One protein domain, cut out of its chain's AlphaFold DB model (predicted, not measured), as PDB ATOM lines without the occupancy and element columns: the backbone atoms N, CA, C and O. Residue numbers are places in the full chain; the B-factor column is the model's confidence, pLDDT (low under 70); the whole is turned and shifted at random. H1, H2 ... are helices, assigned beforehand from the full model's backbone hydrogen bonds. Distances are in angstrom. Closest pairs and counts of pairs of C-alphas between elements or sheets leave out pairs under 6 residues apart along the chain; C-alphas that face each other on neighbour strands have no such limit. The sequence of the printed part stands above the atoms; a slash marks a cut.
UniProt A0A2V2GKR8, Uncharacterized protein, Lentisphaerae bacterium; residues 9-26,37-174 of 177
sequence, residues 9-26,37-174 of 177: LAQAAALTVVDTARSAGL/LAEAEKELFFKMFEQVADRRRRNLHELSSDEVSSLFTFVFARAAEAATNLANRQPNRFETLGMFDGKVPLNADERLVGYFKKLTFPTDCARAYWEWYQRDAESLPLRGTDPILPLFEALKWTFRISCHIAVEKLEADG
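Overview. This is residues 9 to 26 and 37 to 174 of the 177 residues of an uncharacterized protein of Lentisphaerae bacterium (UniProt A0A2V2GKR8). Start from H6, the longest helix: it runs through the middle of an up-and-down bundle of five helices, with H1 and H5 packed on one side of it and H3 and H2 on the other. H2 meets the bundle with its first residues and splays away from there; short H4 packs on H3 and H6, and residues 88 to 109 form a long loop that doubles back along the bundle between H3 and H4. You have 156 printed residues with six named helices, H1 to H6 in chain order, and no named strand: the class is all helix. The whole is compact, with a radius of gyration of the C-alphas of 15.4 A, and spans 49 by 36 by 24 A.

Arrangement. Look first at H6, residues 148 to 172, the hub, which touches the five other helices. H3, residues 65 to 87, touches it the same way at a tilt of 38 degrees, only just steep; their closest C-alphas, of Ala 79 and Cys 163, are 5.0 A apart. H1, residues 9 to 23, touches H6 the same way at a shallow tilt of 30 degrees, closest at the C-alphas of Ala 14 and Ala 154, 4.9 A. H5, residues 121 to 136, touches H1 at a steep tilt of 44 degrees, opposite ways, closest at the C-alphas of Val 17 and Cys 125, 5.5 A. H5 and H6 form a helical hairpin, closest at the C-alphas of Tyr 129 and Ala 154, 7.2 A. H2, residues 37 to 57, forms a helical hairpin with H3 but touches it with residues 37 to 40 alone, closest at the C-alphas of Ala 40 and Ala 82, 6.4 A. H4, residues 110 to 116, touches H6 at a steep tilt of 50 degrees, closest at the C-alphas of Leu 112 and Ala 166, 6.6 A. H1 and H3 are apart. In H2, H3, H5 and H6 every O i to N i+4 pair is within hydrogen-bond range; in H1 10 of 11 are, in H4 2 of 3.

Along the chain. Find C-alpha 148 at (196.362, 160.430, 191.559); from there H6 runs 35.7 A to C-alpha 172 at (160.858, 163.451, 193.506). H3 measures 33.8 A, H2 30.3 A, H5 21.9 A, H1 21.2 A and H4 9.9 A. H1 begins at C-alpha 9, (193.306, 150.971, 186.199).

Size, cuts and confidence. The C-alphas farthest apart, of Arg 143 and Gly 174, are 49.5 A apart. Residues 27 to 36 are not printed, and C-alphas 26 and 37 stand 18.0 A apart across this cut. The links H3 to H4 and H5 to H6 are long. Mean pLDDT of the printed part is 91.1; look for values under 70 at residues 137 to 144.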
ATOM      1  N   LEU A   9     193.254 150.425 184.844       83.62
ATOM      2  CA  LEU A   9     193.306 150.971 186.199       83.62
ATOM      3  C   LEU A   9     192.195 151.986 186.453       83.62
ATOM      4  O   LEU A   9     191.533 151.935 187.482       83.62
ATOM      5  N   ALA A  10     191.975 152.891 185.497       86.06
ATOM      6  CA  ALA A  10     190.889 153.858 185.578       86.06
ATOM      7  C   ALA A  10     189.529 153.140 185.568       86.06
ATOM      8  O   ALA A  10     188.654 153.447 186.370       86.06
ATOM      9  N   GLN A  11     189.369 152.127 184.712       88.69
ATOM     10  CA  GLN A  11     188.143 151.324 184.677       88.69
ATOM     11  C   GLN A  11     187.890 150.599 186.003       88.69
ATOM     12  O   GLN A  11     186.773 150.639 186.504       88.69
ATOM     13  N   ALA A  12     188.915 149.986 186.593       89.81
ATOM     14  CA  ALA A  12     188.792 149.320 187.885       89.81
ATOM     15  C   ALA A  12     188.414 150.306 189.005       89.81
ATOM     16  O   ALA A  12     187.459 150.051 189.733       89.81
ATOM     17  N   ALA A  13     189.071 151.468 189.079       91.94
ATOM     18  CA  ALA A  13     188.747 152.515 190.052       91.94
ATOM     19  C   ALA A  13     187.330 153.095 189.871       91.94
ATOM     20  O   ALA A  13     186.660 153.435 190.840       91.94
ATOM     21  N   ALA A  14     186.845 153.199 188.632       93.44
ATOM     22  CA  ALA A  14     185.458 153.568 188.363       93.44
ATOM     23  C   ALA A  14     184.474 152.504 188.876       93.44
ATOM     24  O   ALA A  14     183.453 152.837 189.482       93.44
ATOM     25  N   LEU A  15     184.783 151.225 188.641       93.56
ATOM     26  CA  LEU A  15     183.925 150.107 189.025       93.56
ATOM     27  C   LEU A  15     183.751 149.997 190.540       93.56
ATOM     28  O   LEU A  15     182.633 149.740 190.974       93.56
ATOM     29  N   THR A  16     184.778 150.294 191.348       94.88
ATOM     30  CA  THR A  16     184.625 150.285 192.818       94.88
ATOM     31  C   THR A  16     183.502 151.217 193.273       94.88
ATOM     32  O   THR A  16     182.734 150.877 194.170       94.88
ATOM     33  N   VAL A  17     183.361 152.379 192.634       97.19
ATOM     34  CA  VAL A  17     182.328 153.370 192.958       97.19
ATOM     35  C   VAL A  17     180.964 152.951 192.411       97.19
ATOM     36  O   VAL A  17     179.962 153.037 193.121       97.19
ATOM     37  N   VAL A  18     180.912 152.471 191.166       95.81
ATOM     38  CA  VAL A  18     179.663 152.018 190.531       95.81
ATOM     39  C   VAL A  18     179.051 150.838 191.289       95.81
ATOM     40  O   VAL A  18     177.848 150.841 191.557       95.81
ATOM     41  N   ASP A  19     179.863 149.856 191.675       95.94
ATOM     42  CA  ASP A  19     179.401 148.679 192.412       95.94
ATOM     43  C   ASP A  19     178.970 149.041 193.837       95.94
ATOM     44  O   ASP A  19     177.965 148.518 194.329       95.94
ATOM     45  N   THR A  20     179.654 150.002 194.470       97.06
ATOM     46  CA  THR A  20     179.238 150.569 195.763       97.06
ATOM     47  C   THR A  20     177.864 151.232 195.655       97.06
ATOM     48  O   THR A  20     176.973 150.941 196.451       97.06
ATOM     49  N   ALA A  21     177.650 152.071 194.635       96.06
ATOM     50  CA  ALA A  21     176.372 152.747 194.420       96.06
ATOM     51  C   ALA A  21     175.222 151.763 194.171       96.06
ATOM     52  O   ALA A  21     174.146 151.906 194.748       96.06
ATOM     53  N   ARG A  22     175.456 150.734 193.348       94.88
ATOM     54  CA  ARG A  22     174.467 149.683 193.070       94.88
ATOM     55  C   ARG A  22     174.119 148.879 194.315       94.88
ATOM     56  O   ARG A  22     172.944 148.663 194.585       94.88
ATOM     57  N   SER A  23     175.125 148.480 195.091       94.50
ATOM     58  CA  SER A  23     174.924 147.708 196.324       94.50
ATOM     59  C   SER A  23     174.145 148.494 197.381       94.50
ATOM     60  O   SER A  23     173.417 147.904 198.174       94.50
ATOM     61  N   ALA A  24     174.264 149.824 197.371       93.19
ATOM     62  CA  ALA A  24     173.518 150.727 198.242       93.19
ATOM     63  C   ALA A  24     172.116 151.102 197.712       93.19
ATOM     64  O   ALA A  24     171.419 151.875 198.366       93.19
ATOM     65  N   GLY A  25     171.703 150.610 196.535       93.25
ATOM     66  CA  GLY A  25     170.429 150.988 195.904       93.25
ATOM     67  C   GLY A  25     170.384 152.440 195.406       93.25
ATOM     68  O   GLY A  25     169.311 152.999 195.219       93.25
ATOM     69  N   LEU A  26     171.545 153.074 195.209       92.69
ATOM     70  CA  LEU A  26     171.677 154.480 194.797       92.69
ATOM     71  C   LEU A  26     171.863 154.655 193.281       92.69
ATOM     72  O   LEU A  26     172.032 155.774 192.801       92.69
ATOM     73  N   LEU A  37     175.716 169.769 184.285       94.06
ATOM     74  CA  LEU A  37     176.443 168.932 185.251       94.06
ATOM     75  C   LEU A  37     177.779 168.425 184.699       94.06
ATOM     76  O   LEU A  37     178.746 168.309 185.453       94.06
ATOM     77  N   ALA A  38     177.859 168.149 183.396       93.25
ATOM     78  CA  ALA A  38     179.115 167.770 182.752       93.25
ATOM     79  C   ALA A  38     180.135 168.926 182.743       93.25
ATOM     80  O   ALA A  38     181.322 168.701 182.986       93.25
ATOM     81  N   GLU A  39     179.688 170.165 182.518       94.25
ATOM     82  CA  GLU A  39     180.571 171.334 182.637       94.25
ATOM     83  C   GLU A  39     180.955 171.597 184.103       94.25
ATOM     84  O   GLU A  39     182.120 171.869 184.388       94.25
ATOM     85  N   ALA A  40     180.026 171.409 185.047       95.75
ATOM     86  CA  ALA A  40     180.308 171.501 186.481       95.75
ATOM     87  C   ALA A  40     181.399 170.509 186.924       95.75
ATOM     88  O   ALA A  40     182.322 170.881 187.650       95.75
ATOM     89  N   GLU A  41     181.326 169.258 186.457       96.69
ATOM     90  CA  GLU A  41     182.373 168.255 186.673       96.69
ATOM     91  C   GLU A  41     183.723 168.773 186.177       96.69
ATOM     92  O   GLU A  41     184.704 168.777 186.916       96.69
ATOM     93  N   LYS A  42     183.779 169.246 184.933       95.62
ATOM     94  CA  LYS A  42     185.014 169.749 184.338       95.62
ATOM     95  C   LYS A  42     185.608 170.898 185.163       95.62
ATOM     96  O   LYS A  42     186.788 170.839 185.510       95.62
ATOM     97  N   GLU A  43     184.812 171.910 185.502       96.06
ATOM     98  CA  GLU A  43     185.247 173.060 186.305       96.06
ATOM     99  C   GLU A  43     185.781 172.640 187.682       96.06
ATOM    100  O   GLU A  43     186.850 173.094 188.102       96.06
ATOM    101  N   LEU A  44     185.064 171.752 188.380       97.44
ATOM    102  CA  LEU A  44     185.467 171.250 189.690       97.44
ATOM    103  C   LEU A  44     186.796 170.495 189.609       97.44
ATOM    104  O   LEU A  44     187.714 170.760 190.387       97.44
ATOM    105  N   PHE A  45     186.913 169.568 188.658       96.69
ATOM    106  CA  PHE A  45     188.076 168.696 188.553       96.69
ATOM    107  C   PHE A  45     189.327 169.457 188.115       96.69
ATOM    108  O   PHE A  45     190.403 169.171 188.636       96.69
ATOM    109  N   PHE A  46     189.203 170.479 187.258       95.50
ATOM    110  CA  PHE A  46     190.319 171.386 186.972       95.50
ATOM    111  C   PHE A  46     190.829 172.076 188.240       95.50
ATOM    112  O   PHE A  46     192.024 171.995 188.532       95.50
ATOM    113  N   LYS A  47     189.937 172.664 189.049       96.12
ATOM    114  CA  LYS A  47     190.332 173.290 190.321       96.12
ATOM    115  C   LYS A  47     190.981 172.291 191.275       96.12
ATOM    116  O   LYS A  47     191.992 172.601 191.898       96.12
ATOM    117  N   MET A  48     190.430 171.083 191.391       96.69
ATOM    118  CA  MET A  48     191.004 170.038 192.244       96.69
ATOM    119  C   MET A  48     192.411 169.637 191.786       96.69
ATOM    120  O   MET A  48     193.312 169.515 192.618       96.69
ATOM    121  N   PHE A  49     192.626 169.476 190.479       93.12
ATOM    122  CA  PHE A  49     193.951 169.196 189.925       93.12
ATOM    123  C   PHE A  49     194.943 170.324 190.214       93.12
ATOM    124  O   PHE A  49     196.078 170.041 190.595       93.12
ATOM    125  N   GLU A  50     194.530 171.587 190.093       94.06
ATOM    126  CA  GLU A  50     195.371 172.735 190.442       94.06
ATOM    127  C   GLU A  50     195.782 172.720 191.919       94.06
ATOM    128  O   GLU A  50     196.953 172.946 192.223       94.06
ATOM    129  N   GLN A  51     194.865 172.384 192.833       94.19
ATOM    130  CA  GLN A  51     195.180 172.262 194.262       94.19
ATOM    131  C   GLN A  51     196.182 171.135 194.540       94.19
ATOM    132  O   GLN A  51     197.131 171.315 195.303       94.19
ATOM    133  N   VAL A  52     196.016 169.973 193.900       91.50
ATOM    134  CA  VAL A  52     196.972 168.860 194.023       91.50
ATOM    135  C   VAL A  52     198.334 169.240 193.427       91.50
ATOM    136  O   VAL A  52     199.374 168.931 194.011       91.50
ATOM    137  N   ALA A  53     198.353 169.950 192.300       89.88
ATOM    138  CA  ALA A  53     199.582 170.435 191.682       89.88
ATOM    139  C   ALA A  53     200.309 171.466 192.564       89.88
ATOM    140  O   ALA A  53     201.530 171.385 192.705       89.88
ATOM    141  N   ASP A  54     199.588 172.399 193.190       90.88
ATOM    142  CA  ASP A  54     200.169 173.376 194.118       90.88
ATOM    143  C   ASP A  54     200.793 172.696 195.343       90.88
ATOM    144  O   ASP A  54     201.933 172.982 195.716       90.88
ATOM    145  N   ARG A  55     200.113 171.692 195.908       89.56
ATOM    146  CA  ARG A  55     200.669 170.865 196.990       89.56
ATOM    147  C   ARG A  55     201.977 170.185 196.597       89.56
ATOM    148  O   ARG A  55     202.946 170.248 197.355       89.56
ATOM    149  N   ARG A  56     202.039 169.598 195.396       85.50
ATOM    150  CA  ARG A  56     203.269 168.981 194.871       85.50
ATOM    151  C   ARG A  56     204.416 169.988 194.766       85.50
ATOM    152  O   ARG A  56     205.544 169.635 195.092       85.50
ATOM    153  N   ARG A  57     204.143 171.240 194.373       87.31
ATOM    154  CA  ARG A  57     205.153 172.324 194.342       87.31
ATOM    155  C   ARG A  57     205.641 172.718 195.735       87.31
ATOM    156  O   ARG A  57     206.772 173.166 195.880       87.31
ATOM    157  N   ARG A  58     204.803 172.540 196.759       87.44
ATOM    158  CA  ARG A  58     205.122 172.794 198.173       87.44
ATOM    159  C   ARG A  58     205.781 171.598 198.875       87.44
ATOM    160  O   ARG A  58     205.855 171.592 200.101       87.44
ATOM    161  N   ASN A  59     206.255 170.603 198.120       80.12
ATOM    162  CA  ASN A  59     206.848 169.351 198.608       80.12
ATOM    163  C   ASN A  59     205.911 168.482 199.471       80.12
ATOM    164  O   ASN A  59     206.364 167.634 200.235       80.12
ATOM    165  N   LEU A  60     204.593 168.661 199.332       81.00
ATOM    166  CA  LEU A  60     203.579 167.780 199.917       81.00
ATOM    167  C   LEU A  60     203.169 166.754 198.854       81.00
ATOM    168  O   LEU A  60     202.165 166.926 198.159       81.00
ATOM    169  N   HIS A  61     204.014 165.741 198.661       72.31
ATOM    170  CA  HIS A  61     203.907 164.814 197.528       72.31
ATOM    171  C   HIS A  61     202.835 163.735 197.698       72.31
ATOM    172  O   HIS A  61     202.274 163.283 196.700       72.31
ATOM    173  N   GLU A  62     202.537 163.349 198.937       82.94
ATOM    174  CA  GLU A  62     201.640 162.240 199.249       82.94
ATOM    175  C   GLU A  62     200.352 162.741 199.907       82.94
ATOM    176  O   GLU A  62     200.349 163.732 200.643       82.94
ATOM    177  N   LEU A  63     199.249 162.060 199.598       88.25
ATOM    178  CA  LEU A  63     197.974 162.232 200.283       88.25
ATOM    179  C   LEU A  63     197.844 161.122 201.319       88.25
ATOM    180  O   LEU A  63     198.024 159.946 200.999       88.25
ATOM    181  N   SER A  64     197.500 161.494 202.544       90.06
ATOM    182  CA  SER A  64     197.115 160.536 203.579       90.06
ATOM    183  C   SER A  64     195.779 159.854 203.252       90.06
ATOM    184  O   SER A  64     194.983 160.355 202.454       90.06
ATOM    185  N   SER A  65     195.494 158.727 203.910       89.19
ATOM    186  CA  SER A  65     194.192 158.044 203.821       89.19
ATOM    187  C   SER A  65     193.021 158.958 204.195       89.19
ATOM    188  O   SER A  65     191.951 158.889 203.584       89.19
ATOM    189  N   ASP A  66     193.230 159.839 205.174       93.06
ATOM    190  CA  ASP A  66     192.218 160.774 205.665       93.06
ATOM    191  C   ASP A  66     191.965 161.885 204.642       93.06
ATOM    192  O   ASP A  66     190.817 162.253 204.385       93.06
ATOM    193  N   GLU A  67     193.020 162.370 203.982       94.44
ATOM    194  CA  GLU A  67     192.905 163.321 202.872       94.44
ATOM    195  C   GLU A  67     192.209 162.683 201.667       94.44
ATOM    196  O   GLU A  67     191.323 163.299 201.081       94.44
ATOM    197  N   VAL A  68     192.544 161.434 201.322       93.88
ATOM    198  CA  VAL A  68     191.847 160.685 200.265       93.88
ATOM    199  C   VAL A  68     190.359 160.567 200.590       93.88
ATOM    200  O   VAL A  68     189.523 160.901 199.754       93.88
ATOM    201  N   SER A  69     190.011 160.178 201.817       95.81
ATOM    202  CA  SER A  69     188.616 160.078 202.270       95.81
ATOM    203  C   SER A  69     187.896 161.434 202.254       95.81
ATOM    204  O   SER A  69     186.722 161.531 201.878       95.81
ATOM    205  N   SER A  70     188.612 162.508 202.598       97.19
ATOM    206  CA  SER A  70     188.104 163.883 202.544       97.19
ATOM    207  C   SER A  70     187.737 164.301 201.123       97.19
ATOM    208  O   SER A  70     186.713 164.957 200.934       97.19
ATOM    209  N   LEU A  71     188.489 163.858 200.108       97.75
ATOM    210  CA  LEU A  71     188.182 164.154 198.707       97.75
ATOM    211  C   LEU A  71     186.848 163.546 198.256       97.75
ATOM    212  O   LEU A  71     186.101 164.216 197.545       97.75
ATOM    213  N   PHE A  72     186.508 162.328 198.695       98.25
ATOM    214  CA  PHE A  72     185.203 161.718 198.393       98.25
ATOM    215  C   PHE A  72     184.054 162.510 199.021       98.25
ATOM    216  O   PHE A  72     183.060 162.805 198.359       98.25
ATOM    217  N   THR A  73     184.218 162.916 200.281       97.56
ATOM    218  CA  THR A  73     183.251 163.781 200.977       97.56
ATOM    219  C   THR A  73     183.113 165.131 200.274       97.56
ATOM    220  O   THR A  73     182.005 165.641 200.097       97.56
ATOM    221  N   PHE A  74     184.231 165.692 199.815       98.31
ATOM    222  CA  PHE A  74     184.266 166.951 199.088       98.31
ATOM    223  C   PHE A  74     183.498 166.879 197.769       98.31
ATOM    224  O   PHE A  74     182.587 167.680 197.566       98.31
ATOM    225  N   VAL A  75     183.790 165.911 196.894       98.06
ATOM    226  CA  VAL A  75     183.081 165.804 195.605       98.06
ATOM    227  C   VAL A  75     181.597 165.490 195.783       98.06
ATOM    228  O   VAL A  75     180.780 165.998 195.020       98.06
ATOM    229  N   PHE A  76     181.234 164.726 196.817       98.12
ATOM    230  CA  PHE A  76     179.842 164.455 197.172       98.12
ATOM    231  C   PHE A  76     179.085 165.738 197.547       98.12
ATOM    232  O   PHE A  76     177.989 165.985 197.045       98.12
ATOM    233  N   ALA A  77     179.690 166.602 198.367       97.50
ATOM    234  CA  ALA A  77     179.099 167.891 198.722       97.50
ATOM    235  C   ALA A  77     178.993 168.837 197.513       97.50
ATOM    236  O   ALA A  77     177.963 169.486 197.321       97.50
ATOM    237  N   ARG A  78     180.027 168.887 196.660       98.00
ATOM    238  CA  ARG A  78     180.027 169.741 195.459       98.00
ATOM    239  C   ARG A  78     179.055 169.263 194.387       98.00
ATOM    240  O   ARG A  78     178.523 170.090 193.657       98.00
ATOM    241  N   ALA A  79     178.757 167.969 194.322       97.50
ATOM    242  CA  ALA A  79     177.698 167.449 193.464       97.50
ATOM    243  C   ALA A  79     176.303 167.952 193.881       97.50
ATOM    244  O   ALA A  79     175.509 168.345 193.027       97.50
ATOM    245  N   ALA A  80     176.016 168.014 195.188       97.06
ATOM    246  CA  ALA A  80     174.763 168.586 195.691       97.06
ATOM    247  C   ALA A  80     174.637 170.086 195.369       97.06
ATOM    248  O   ALA A  80     173.568 170.558 194.974       97.06
ATOM    249  N   GLU A  81     175.738 170.828 195.507       96.94
ATOM    250  CA  GLU A  81     175.824 172.235 195.099       96.94
ATOM    251  C   GLU A  81     175.599 172.389 193.587       96.94
ATOM    252  O   GLU A  81     174.792 173.215 193.171       96.94
ATOM    253  N   ALA A  82     176.233 171.550 192.760       96.81
ATOM    254  CA  ALA A  82     176.073 171.575 191.307       96.81
ATOM    255  C   ALA A  82     174.614 171.349 190.879       96.81
ATOM    256  O   ALA A  82     174.087 172.095 190.057       96.81
ATOM    257  N   ALA A  83     173.938 170.363 191.475       96.00
ATOM    258  CA  ALA A  83     172.524 170.100 191.215       96.00
ATOM    259  C   ALA A  83     171.618 171.252 191.683       96.00
ATOM    260  O   ALA A  83     170.660 171.607 190.998       96.00
ATOM    261  N   THR A  84     171.947 171.880 192.817       95.62
ATOM    262  CA  THR A  84     171.245 173.076 193.317       95.62
ATOM    263  C   THR A  84     171.397 174.253 192.356       95.62
ATOM    264  O   THR A  84     170.420 174.923 192.023       95.62
ATOM    265  N   ASN A  85     172.616 174.495 191.876       95.31
ATOM    266  CA  ASN A  85     172.908 175.565 190.930       95.31
ATOM    267  C   ASN A  85     172.205 175.326 189.594       95.31
ATOM    268  O   ASN A  85     171.602 176.254 189.058       95.31
ATOM    269  N   LEU A  86     172.199 174.083 189.103       94.56
ATOM    270  CA  LEU A  86     171.446 173.695 187.914       94.56
ATOM    271  C   LEU A  86     169.953 174.010 188.080       94.56
ATOM    272  O   LEU A  86     169.383 174.733 187.264       94.56
ATOM    273  N   ALA A  87     169.343 173.535 189.171       93.06
ATOM    274  CA  ALA A  87     167.933 173.758 189.484       93.06
ATOM    275  C   ALA A  87     167.565 175.253 189.545       93.06
ATOM    276  O   ALA A  87     166.490 175.659 189.107       93.06
ATOM    277  N   ASN A  88     168.482 176.081 190.050       92.31
ATOM    278  CA  ASN A  88     168.292 177.522 190.207       92.31
ATOM    279  C   ASN A  88     168.808 178.354 189.020       92.31
ATOM    280  O   ASN A  88     168.733 179.584 189.067       92.31
ATOM    281  N   ARG A  89     169.334 177.717 187.963       92.25
ATOM    282  CA  ARG A  89     169.975 178.370 186.804       92.25
ATOM    283  C   ARG A  89     171.097 179.336 187.204       92.25
ATOM    284  O   ARG A  89     171.245 180.415 186.630       92.25
ATOM    285  N   GLN A  90     171.875 178.950 188.208       93.69
ATOM    286  CA  GLN A  90     173.021 179.701 188.706       93.69
ATOM    287  C   GLN A  90     174.335 179.096 188.197       93.69
ATOM    288  O   GLN A  90     174.424 177.885 187.996       93.69
ATOM    289  N   PRO A  91     175.374 179.920 187.980       92.06
ATOM    290  CA  PRO A  91     176.695 179.413 187.641       92.06
ATOM    291  C   PRO A  91     177.342 178.727 188.847       92.06
ATOM    292  O   PRO A  91     177.167 179.164 189.986       92.06
ATOM    293  N   ASN A  92     178.168 177.713 188.592       91.31
ATOM    294  CA  ASN A  92     178.950 177.081 189.646       91.31
ATOM    295  C   ASN A  92     180.078 177.999 190.124       91.31
ATOM    296  O   ASN A  92     180.781 178.639 189.339       91.31
ATOM    297  N   ARG A  93     180.272 178.054 191.443       90.31
ATOM    298  CA  ARG A  93     181.377 178.780 192.081       90.31
ATOM    299  C   ARG A  93     182.008 177.923 193.165       90.31
ATOM    300  O   ARG A  93     182.056 178.309 194.324       90.31
ATOM    301  N   PHE A  94     182.533 176.769 192.760       92.25
ATOM    302  CA  PHE A  94     183.112 175.828 193.712       92.25
ATOM    303  C   PHE A  94     184.269 176.446 194.492       92.25
ATOM    304  O   PHE A  94     185.282 176.859 193.909       92.25
ATOM    305  N   GLU A  95     184.105 176.463 195.809       92.12
ATOM    306  CA  GLU A  95     185.153 176.748 196.777       92.12
ATOM    307  C   GLU A  95     185.889 175.455 197.144       92.12
ATOM    308  O   GLU A  95     185.290 174.386 197.258       92.12
ATOM    309  N   THR A  96     187.200 175.547 197.362       94.06
ATOM    310  CA  THR A  96     188.052 174.399 197.724       94.06
ATOM    311  C   THR A  96     188.178 174.204 199.237       94.06
ATOM    312  O   THR A  96     188.950 173.362 199.697       94.06
ATOM    313  N   LEU A  97     187.413 174.963 200.031       94.06
ATOM    314  CA  LEU A  97     187.414 174.845 201.483       94.06
ATOM    315  C   LEU A  97     186.975 173.437 201.909       94.06
ATOM    316  O   LEU A  97     185.967 172.907 201.430       94.06
ATOM    317  N   GLY A  98     187.753 172.847 202.812       93.00
ATOM    318  CA  GLY A  98     187.518 171.516 203.360       93.00
ATOM    319  C   GLY A  98     187.979 170.349 202.481       93.00
ATOM    320  O   GLY A  98     187.845 169.199 202.890       93.00
ATOM    321  N   MET A  99     188.541 170.615 201.292       95.69
ATOM    322  CA  MET A  99     188.927 169.579 200.317       95.69
ATOM    323  C   MET A  99     189.858 168.501 200.899       95.69
ATOM    324  O   MET A  99     189.741 167.337 200.527       95.69
ATOM    325  N   PHE A 100     190.758 168.874 201.814       94.94
ATOM    326  CA  PHE A 100     191.763 167.974 202.395       94.94
ATOM    327  C   PHE A 100     191.580 167.704 203.900       94.94
ATOM    328  O   PHE A 100     192.399 167.002 204.478       94.94
ATOM    329  N   ASP A 101     190.551 168.253 204.551       92.69
ATOM    330  CA  ASP A 101     190.330 168.063 205.999       92.69
ATOM    331  C   ASP A 101     188.918 167.565 206.359       92.69
ATOM    332  O   ASP A 101     188.592 167.396 207.537       92.69
ATOM    333  N   GLY A 102     188.066 167.354 205.350       88.75
ATOM    334  CA  GLY A 102     186.722 166.806 205.501       88.75
ATOM    335  C   GLY A 102     185.695 167.789 206.072       88.75
ATOM    336  O   GLY A 102     184.507 167.469 206.102       88.75
ATOM    337  N   LYS A 103     186.090 169.007 206.466       93.38
ATOM    338  CA  LYS A 103     185.187 170.047 206.991       93.38
ATOM    339  C   LYS A 103     184.534 170.827 205.852       93.38
ATOM    340  O   LYS A 103     184.626 172.050 205.773       93.38
ATOM    341  N   VAL A 104     183.901 170.098 204.938       93.44
ATOM    342  CA  VAL A 104     183.348 170.643 203.698       93.44
ATOM    343  C   VAL A 104     181.988 171.297 203.967       93.44
ATOM    344  O   VAL A 104     181.066 170.614 204.419       93.44
ATOM    345  N   PRO A 105     181.813 172.599 203.673       92.25
ATOM    346  CA  PRO A 105     180.498 173.229 203.719       92.25
ATOM    347  C   PRO A 105     179.564 172.611 202.675       92.25
ATOM    348  O   PRO A 105     179.912 172.530 201.495       92.25
ATOM    349  N   LEU A 106     178.365 172.208 203.100       92.69
ATOM    350  CA  LEU A 106     177.327 171.701 202.203       92.69
ATOM    351  C   LEU A 106     176.391 172.845 201.797       92.69
ATOM    352  O   LEU A 106     175.374 173.084 202.448       92.69
ATOM    353  N   ASN A 107     176.760 173.547 200.726       92.19
ATOM    354  CA  ASN A 107     176.006 174.667 200.161       92.19
ATOM    355  C   ASN A 107     175.033 174.154 199.089       92.19
ATOM    356  O   ASN A 107     175.303 174.251 197.895       92.19
ATOM    357  N   ALA A 108     173.927 173.554 199.517       93.81
ATOM    358  CA  ALA A 108     172.919 172.990 198.624       93.81
ATOM    359  C   ALA A 108     171.510 173.422 199.046       93.81
ATOM    360  O   ALA A 108     171.315 173.964 200.136       93.81
ATOM    361  N   ASP A 109     170.527 173.151 198.192       92.94
ATOM    362  CA  ASP A 109     169.111 173.281 198.520       92.94
ATOM    363  C   ASP A 109     168.787 172.530 199.824       92.94
ATOM    364  O   ASP A 109     169.294 171.428 200.054       92.94
ATOM    365  N   GLU A 110     167.938 173.098 200.685       91.75
ATOM    366  CA  GLU A 110     167.614 172.526 202.001       91.75
ATOM    367  C   GLU A 110     167.130 171.070 201.920       91.75
ATOM    368  O   GLU A 110     167.458 170.247 202.786       91.75
ATOM    369  N   ARG A 111     166.416 170.721 200.842       91.19
ATOM    370  CA  ARG A 111     165.937 169.356 200.580       91.19
ATOM    371  C   ARG A 111     167.081 168.378 200.346       91.19
ATOM    372  O   ARG A 111     167.009 167.227 200.782       91.19
ATOM    373  N   LEU A 112     168.156 168.841 199.711       95.38
ATOM    374  CA  LEU A 112     169.377 168.068 199.525       95.38
ATOM    375  C   LEU A 112     170.215 168.035 200.798       95.38
ATOM    376  O   LEU A 112     170.703 166.967 201.147       95.38
ATOM    377  N   VAL A 113     170.337 169.143 201.536       94.25
ATOM    378  CA  VAL A 113     171.164 169.210 202.755       94.25
ATOM    379  C   VAL A 113     170.764 168.131 203.763       94.25
ATOM    380  O   VAL A 113     171.617 167.396 204.262       94.25
ATOM    381  N   GLY A 114     169.469 168.020 204.066       91.44
ATOM    382  CA  GLY A 114     168.970 167.027 205.019       91.44
ATOM    383  C   GLY A 114     169.081 165.587 204.511       91.44
ATOM    384  O   GLY A 114     169.283 164.670 205.306       91.44
ATOM    385  N   TYR A 115     168.952 165.385 203.199       95.50
ATOM    386  CA  TYR A 115     169.031 164.071 202.568       95.50
ATOM    387  C   TYR A 115     170.478 163.570 202.471       95.50
ATOM    388  O   TYR A 115     170.786 162.483 202.950       95.50
ATOM    389  N   PHE A 116     171.386 164.396 201.953       96.38
ATOM    390  CA  PHE A 116     172.797 164.062 201.748       96.38
ATOM    391  C   PHE A 116     173.516 163.751 203.060       96.38
ATOM    392  O   PHE A 116     174.313 162.821 203.109       96.38
ATOM    393  N   LYS A 117     173.183 164.450 204.153       93.56
ATOM    394  CA  LYS A 117     173.742 164.165 205.488       93.56
ATOM    395  C   LYS A 117     173.399 162.774 206.034       93.56
ATOM    396  O   LYS A 117     174.042 162.336 206.981       93.56
ATOM    397  N   LYS A 118     172.378 162.102 205.493       94.00
ATOM    398  CA  LYS A 118     171.977 160.747 205.909       94.00
ATOM    399  C   LYS A 118     172.661 159.652 205.096       94.00
ATOM    400  O   LYS A 118     172.589 158.491 205.484       94.00
ATOM    401  N   LEU A 119     173.276 160.002 203.969       95.88
ATOM    402  CA  LEU A 119     173.913 159.043 203.081       95.88
ATOM    403  C   LEU A 119     175.346 158.770 203.543       95.88
ATOM    404  O   LEU A 119     176.128 159.691 203.758       95.88
ATOM    405  N   THR A 120     175.703 157.492 203.628       96.31
ATOM    406  CA  THR A 120     177.082 157.036 203.882       96.31
ATOM    407  C   THR A 120     177.902 156.908 202.600       96.31
ATOM    408  O   THR A 120     179.093 156.613 202.655       96.31
ATOM    409  N   PHE A 121     177.287 157.183 201.445       96.94
ATOM    410  CA  PHE A 121     177.855 156.988 200.114       96.94
ATOM    411  C   PHE A 121     179.303 157.485 199.930       96.94
ATOM    412  O   PHE A 121     180.124 156.685 199.485       96.94
ATOM    413  N   PRO A 122     179.688 158.734 200.282       96.81
ATOM    414  CA  PRO A 122     181.080 159.166 200.120       96.81
ATOM    415  C   PRO A 122     182.063 158.340 200.957       96.81
ATOM    416  O   PRO A 122     183.154 158.019 200.489       96.81
ATOM    417  N   THR A 123     181.676 157.969 202.179       96.12
ATOM    418  CA  THR A 123     182.493 157.145 203.077       96.12
ATOM    419  C   THR A 123     182.625 155.718 202.553       96.12
ATOM    420  O   THR A 123     183.722 155.159 202.567       96.12
ATOM    421  N   ASP A 124     181.540 155.141 202.038       97.44
ATOM    422  CA  ASP A 124     181.557 153.804 201.442       97.44
ATOM    423  C   ASP A 124     182.413 153.759 200.169       97.44
ATOM    424  O   ASP A 124     183.219 152.843 200.011       97.44
ATOM    425  N   CYS A 125     182.328 154.781 199.312       97.62
ATOM    426  CA  CYS A 125     183.170 154.907 198.122       97.62
ATOM    427  C   CYS A 125     184.656 155.044 198.469       97.62
ATOM    428  O   CYS A 125     185.487 154.375 197.851       97.62
ATOM    429  N   ALA A 126     184.997 155.870 199.466       96.81
ATOM    430  CA  ALA A 126     186.373 156.020 199.932       96.81
ATOM    431  C   ALA A 126     186.944 154.689 200.432       96.81
ATOM    432  O   ALA A 126     188.044 154.294 200.039       96.81
ATOM    433  N   ARG A 127     186.169 153.966 201.250       95.69
ATOM    434  CA  ARG A 127     186.537 152.646 201.766       95.69
ATOM    435  C   ARG A 127     186.728 151.630 200.641       95.69
ATOM    436  O   ARG A 127     187.784 151.010 200.576       95.69
ATOM    437  N   ALA A 128     185.761 151.502 199.733       95.31
ATOM    438  CA  ALA A 128     185.830 150.557 198.620       95.31
ATOM    439  C   ALA A 128     187.023 150.837 197.691       95.31
ATOM    440  O   ALA A 128     187.729 149.913 197.285       95.31
ATOM    441  N   TYR A 129     187.280 152.113 197.385       94.62
ATOM    442  CA  TYR A 129     188.457 152.520 196.618       94.62
ATOM    443  C   TYR A 129     189.753 152.144 197.340       94.62
ATOM    444  O   TYR A 129     190.661 151.599 196.717       94.62
ATOM    445  N   TRP A 130     189.847 152.417 198.642       90.88
ATOM    446  CA  TRP A 130     191.053 152.146 199.417       90.88
ATOM    447  C   TRP A 130     191.333 150.648 199.564       90.88
ATOM    448  O   TRP A 130     192.468 150.221 199.373       90.88
ATOM    449  N   GLU A 131     190.305 149.839 199.830       91.00
ATOM    450  CA  GLU A 131     190.409 148.377 199.889       91.00
ATOM    451  C   GLU A 131     190.896 147.794 198.555       91.00
ATOM    452  O   GLU A 131     191.808 146.967 198.534       91.00
ATOM    453  N   TRP A 132     190.332 148.259 197.436       90.62
ATOM    454  CA  TRP A 132     190.795 147.888 196.098       90.62
ATOM    455  C   TRP A 132     192.242 148.326 195.859       90.62
ATOM    456  O   TRP A 132     193.071 147.518 195.443       90.62
ATOM    457  N   TYR A 133     192.558 149.586 196.162       87.31
ATOM    458  CA  TYR A 133     193.886 150.144 195.952       87.31
ATOM    459  C   TYR A 133     194.935 149.384 196.767       87.31
ATOM    460  O   TYR A 133     195.970 149.043 196.224       87.31
ATOM    461  N   GLN A 134     194.679 149.034 198.029       84.00
ATOM    462  CA  GLN A 134     195.637 148.273 198.837       84.00
ATOM    463  C   GLN A 134     195.775 146.809 198.407       84.00
ATOM    464  O   GLN A 134     196.885 146.281 198.403       84.00
ATOM    465  N   ARG A 135     194.671 146.143 198.057       81.12
ATOM    466  CA  ARG A 135     194.680 144.715 197.712       81.12
ATOM    467  C   ARG A 135     195.273 144.457 196.333       81.12
ATOM    468  O   ARG A 135     196.065 143.535 196.157       81.12
ATOM    469  N   ASP A 136     194.875 145.263 195.357       70.31
ATOM    470  CA  ASP A 136     195.120 144.964 193.952       70.31
ATOM    471  C   ASP A 136     196.318 145.760 193.399       70.31
ATOM    472  O   ASP A 136     196.804 145.442 192.309       70.31
ATOM    473  N   ALA A 137     196.868 146.724 194.160       58.69
ATOM    474  CA  ALA A 137     198.031 147.515 193.751       58.69
ATOM    475  C   ALA A 137     199.297 146.712 193.481       58.69
ATOM    476  O   ALA A 137     200.092 147.093 192.622       58.69
ATOM    477  N   GLU A 138     199.481 145.607 194.196       50.91
ATOM    478  CA  GLU A 138     200.612 144.709 193.974       50.91
ATOM    479  C   GLU A 138     200.388 143.778 192.769       50.91
ATOM    480  O   GLU A 138     201.355 143.317 192.165       50.91
ATOM    481  N   SER A 139     199.127 143.528 192.389       57.75
ATOM    482  CA  SER A 139     198.741 142.612 191.300       57.75
ATOM    483  C   SER A 139     198.544 143.280 189.935       57.75
ATOM    484  O   SER A 139     198.692 142.636 188.895       57.75
ATOM    485  N   LEU A 140     198.217 144.570 189.917       57.88
ATOM    486  CA  LEU A 140     198.119 145.374 188.705       57.88
ATOM    487  C   LEU A 140     199.498 145.972 188.379       57.88
ATOM    488  O   LEU A 140     200.314 146.162 189.281       57.88
ATOM    489  N   PRO A 141     199.793 146.343 187.120       57.00
ATOM    490  CA  PRO A 141     201.012 147.072 186.775       57.00
ATOM    491  C   PRO A 141     200.930 148.534 187.267       57.00
ATOM    492  O   PRO A 141     201.095 149.476 186.499       57.00
ATOM    493  N   LEU A 142     200.655 148.750 188.560       56.81
ATOM    494  CA  LEU A 142     200.701 150.063 189.201       56.81
ATOM    495  C   LEU A 142     202.132 150.573 189.369       56.81
ATOM    496  O   LEU A 142     202.321 151.770 189.584       56.81
ATOM    497  N   ARG A 143     203.150 149.709 189.230       54.44
ATOM    498  CA  ARG A 143     204.556 150.133 189.222       54.44
ATOM    499  C   ARG A 143     204.782 151.145 188.092       54.44
ATOM    500  O   ARG A 143     204.850 150.777 186.925       54.44
ATOM    501  N   GLY A 144     204.910 152.417 188.467       61.69
ATOM    502  CA  GLY A 144     205.168 153.536 187.556       61.69
ATOM    503  C   GLY A 144     203.940 154.360 187.154       61.69
ATOM    504  O   GLY A 144     204.108 155.338 186.430       61.69
ATOM    505  N   THR A 145     202.730 154.023 187.621       70.44
ATOM    506  CA  THR A 145     201.533 154.850 187.379       70.44
ATOM    507  C   THR A 145     201.317 155.829 188.534       70.44
ATOM    508  O   THR A 145     201.351 155.428 189.695       70.44
ATOM    509  N   ASP A 146     201.074 157.108 188.229       80.50
ATOM    510  CA  ASP A 146     200.753 158.124 189.240       80.50
ATOM    511  C   ASP A 146     199.427 157.765 189.952       80.50
ATOM    512  O   ASP A 146     198.386 157.699 189.287       80.50
ATOM    513  N   PRO A 147     199.429 157.540 191.282       83.88
ATOM    514  CA  PRO A 147     198.248 157.105 192.031       83.88
ATOM    515  C   PRO A 147     197.116 158.140 192.071       83.88
ATOM    516  O   PRO A 147     195.975 157.792 192.373       83.88
ATOM    517  N   ILE A 148     197.392 159.398 191.712       88.69
ATOM    518  CA  ILE A 148     196.362 160.430 191.559       88.69
ATOM    519  C   ILE A 148     195.407 160.113 190.404       88.69
ATOM    520  O   ILE A 148     194.231 160.457 190.485       88.69
ATOM    521  N   LEU A 149     195.864 159.439 189.344       88.75
ATOM    522  CA  LEU A 149     195.029 159.153 188.175       88.75
ATOM    523  C   LEU A 149     193.841 158.221 188.486       88.75
ATOM    524  O   LEU A 149     192.708 158.623 188.212       88.75
ATOM    525  N   PRO A 150     194.032 157.013 189.060       90.81
ATOM    526  CA  PRO A 150     192.902 156.167 189.445       90.81
ATOM    527  C   PRO A 150     192.036 156.819 190.532       90.81
ATOM    528  O   PRO A 150     190.814 156.698 190.475       90.81
ATOM    529  N   LEU A 151     192.633 157.573 191.463       93.75
ATOM    530  CA  LEU A 151     191.880 158.317 192.474       93.75
ATOM    531  C   LEU A 151     190.915 159.320 191.832       93.75
ATOM    532  O   LEU A 151     189.731 159.330 192.153       93.75
ATOM    533  N   PHE A 152     191.391 160.147 190.901       95.31
ATOM    534  CA  PHE A 152     190.546 161.136 190.230       95.31
ATOM    535  C   PHE A 152     189.459 160.490 189.373       95.31
ATOM    536  O   PHE A 152     188.368 161.046 189.261       95.31
ATOM    537  N   GLU A 153     189.701 159.302 188.821       95.19
ATOM    538  CA  GLU A 153     188.645 158.555 188.143       95.19
ATOM    539  C   GLU A 153     187.539 158.128 189.121       95.19
ATOM    540  O   GLU A 153     186.362 158.373 188.850       95.19
ATOM    541  N   ALA A 154     187.895 157.570 190.283       96.88
ATOM    542  CA  ALA A 154     186.925 157.213 191.319       96.88
ATOM    543  C   ALA A 154     186.154 158.444 191.836       96.88
ATOM    544  O   ALA A 154     184.927 158.427 191.956       96.88
ATOM    545  N   LEU A 155     186.849 159.560 192.073       98.12
ATOM    546  CA  LEU A 155     186.224 160.817 192.490       98.12
ATOM    547  C   LEU A 155     185.234 161.333 191.438       98.12
ATOM    548  O   LEU A 155     184.150 161.797 191.790       98.12
ATOM    549  N   LYS A 156     185.565 161.222 190.148       97.19
ATOM    550  CA  LYS A 156     184.692 161.641 189.042       97.19
ATOM    551  C   LYS A 156     183.408 160.823 189.007       97.19
ATOM    552  O   LYS A 156     182.321 161.383 188.897       97.19
ATOM    553  N   TRP A 157     183.508 159.506 189.163       97.50
ATOM    554  CA  TRP A 157     182.324 158.651 189.271       97.50
ATOM    555  C   TRP A 157     181.510 158.935 190.529       97.50
ATOM    556  O   TRP A 157     180.281 158.944 190.462       97.50
ATOM    557  N   THR A 158     182.176 159.257 191.638       98.19
ATOM    558  CA  THR A 158     181.499 159.672 192.872       98.19
ATOM    559  C   THR A 158     180.698 160.945 192.622       98.19
ATOM    560  O   THR A 158     179.514 160.978 192.942       98.19
ATOM    561  N   PHE A 159     181.289 161.957 191.976       98.00
ATOM    562  CA  PHE A 159     180.597 163.190 191.598       98.00
ATOM    563  C   PHE A 159     179.376 162.913 190.710       98.00
ATOM    564  O   PHE A 159     178.269 163.315 191.054       98.00
ATOM    565  N   ARG A 160     179.546 162.164 189.611       97.38
ATOM    566  CA  ARG A 160     178.463 161.854 188.657       97.38
ATOM    567  C   ARG A 160     177.278 161.156 189.311       97.38
ATOM    568  O   ARG A 160     176.136 161.555 189.102       97.38
ATOM    569  N   ILE A 161     177.550 160.123 190.107       97.44
ATOM    570  CA  ILE A 161     176.503 159.374 190.806       97.44
ATOM    571  C   ILE A 161     175.841 160.260 191.865       97.44
ATOM    572  O   ILE A 161     174.624 160.254 191.993       97.44
ATOM    573  N   SER A 162     176.608 161.095 192.567       97.62
ATOM    574  CA  SER A 162     176.054 162.044 193.539       97.62
ATOM    575  C   SER A 162     175.150 163.090 192.883       97.62
ATOM    576  O   SER A 162     174.093 163.405 193.423       97.62
ATOM    577  N   CYS A 163     175.515 163.591 191.700       96.88
ATOM    578  CA  CYS A 163     174.658 164.475 190.917       96.88
ATOM    579  C   CYS A 163     173.363 163.771 190.507       96.88
ATOM    580  O   CYS A 163     172.292 164.351 190.640       96.88
ATOM    581  N   HIS A 164     173.443 162.513 190.067       95.75
ATOM    582  CA  HIS A 164     172.262 161.705 189.762       95.75
ATOM    583  C   HIS A 164     171.345 161.550 190.984       95.75
ATOM    584  O   HIS A 164     170.163 161.866 190.887       95.75
ATOM    585  N   ILE A 165     171.898 161.183 192.145       95.56
ATOM    586  CA  ILE A 165     171.158 161.085 193.414       95.56
ATOM    587  C   ILE A 165     170.482 162.422 193.766       95.56
ATOM    588  O   ILE A 165     169.333 162.444 194.209       95.56
ATOM    589  N   ALA A 166     171.182 163.548 193.586       95.94
ATOM    590  CA  ALA A 166     170.635 164.876 193.854       95.94
ATOM    591  C   ALA A 166     169.487 165.236 192.901       95.94
ATOM    592  O   ALA A 166     168.450 165.719 193.354       95.94
ATOM    593  N   VAL A 167     169.661 164.992 191.600       94.62
ATOM    594  CA  VAL A 167     168.642 165.257 190.577       94.62
ATOM    595  C   VAL A 167     167.393 164.428 190.846       94.62
ATOM    596  O   VAL A 167     166.318 165.006 190.962       94.62
ATOM    597  N   GLU A 168     167.524 163.114 191.057       93.12
ATOM    598  CA  GLU A 168     166.372 162.253 191.352       93.12
ATOM    599  C   GLU A 168     165.639 162.701 192.620       93.12
ATOM    600  O   GLU A 168     164.406 162.721 192.661       93.12
ATOM    601  N   LYS A 169     166.382 163.114 193.656       94.50
ATOM    602  CA  LYS A 169     165.778 163.642 194.881       94.50
ATOM    603  C   LYS A 169     165.003 164.935 194.622       94.50
ATOM    604  O   LYS A 169     163.892 165.087 195.129       94.50
ATOM    605  N   LEU A 170     165.565 165.861 193.849       93.62
ATOM    606  CA  LEU A 170     164.909 167.121 193.505       93.62
ATOM    607  C   LEU A 170     163.665 166.896 192.632       93.62
ATOM    608  O   LEU A 170     162.632 167.513 192.893       93.62
ATOM    609  N   GLU A 171     163.727 165.991 191.654       91.94
ATOM    610  CA  GLU A 171     162.579 165.601 190.823       91.94
ATOM    611  C   GLU A 171     161.461 164.964 191.655       91.94
ATOM    612  O   GLU A 171     160.294 165.334 191.510       91.94
ATOM    613  N   ALA A 172     161.810 164.057 192.575       91.75
ATOM    614  CA  ALA A 172     160.858 163.451 193.506       91.75
ATOM    615  C   ALA A 172     160.178 164.495 194.412       91.75
ATOM    616  O   ALA A 172     159.009 164.339 194.765       91.75
ATOM    617  N   ASP A 173     160.883 165.583 194.729       91.56
ATOM    618  CA  ASP A 173     160.365 166.726 195.487       91.56
ATOM    619  C   ASP A 173     159.700 167.798 194.595       91.56
ATOM    620  O   ASP A 173     159.378 168.890 195.067       91.56
ATOM    621  N   GLY A 174     159.477 167.500 193.310       89.69
ATOM    622  CA  GLY A 174     158.672 168.304 192.388       89.69
ATOM    623  C   GLY A 174     159.434 169.320 191.532       89.69
ATOM    624  O   GLY A 174     158.790 170.111 190.838       89.69
TER     625      GLY A 174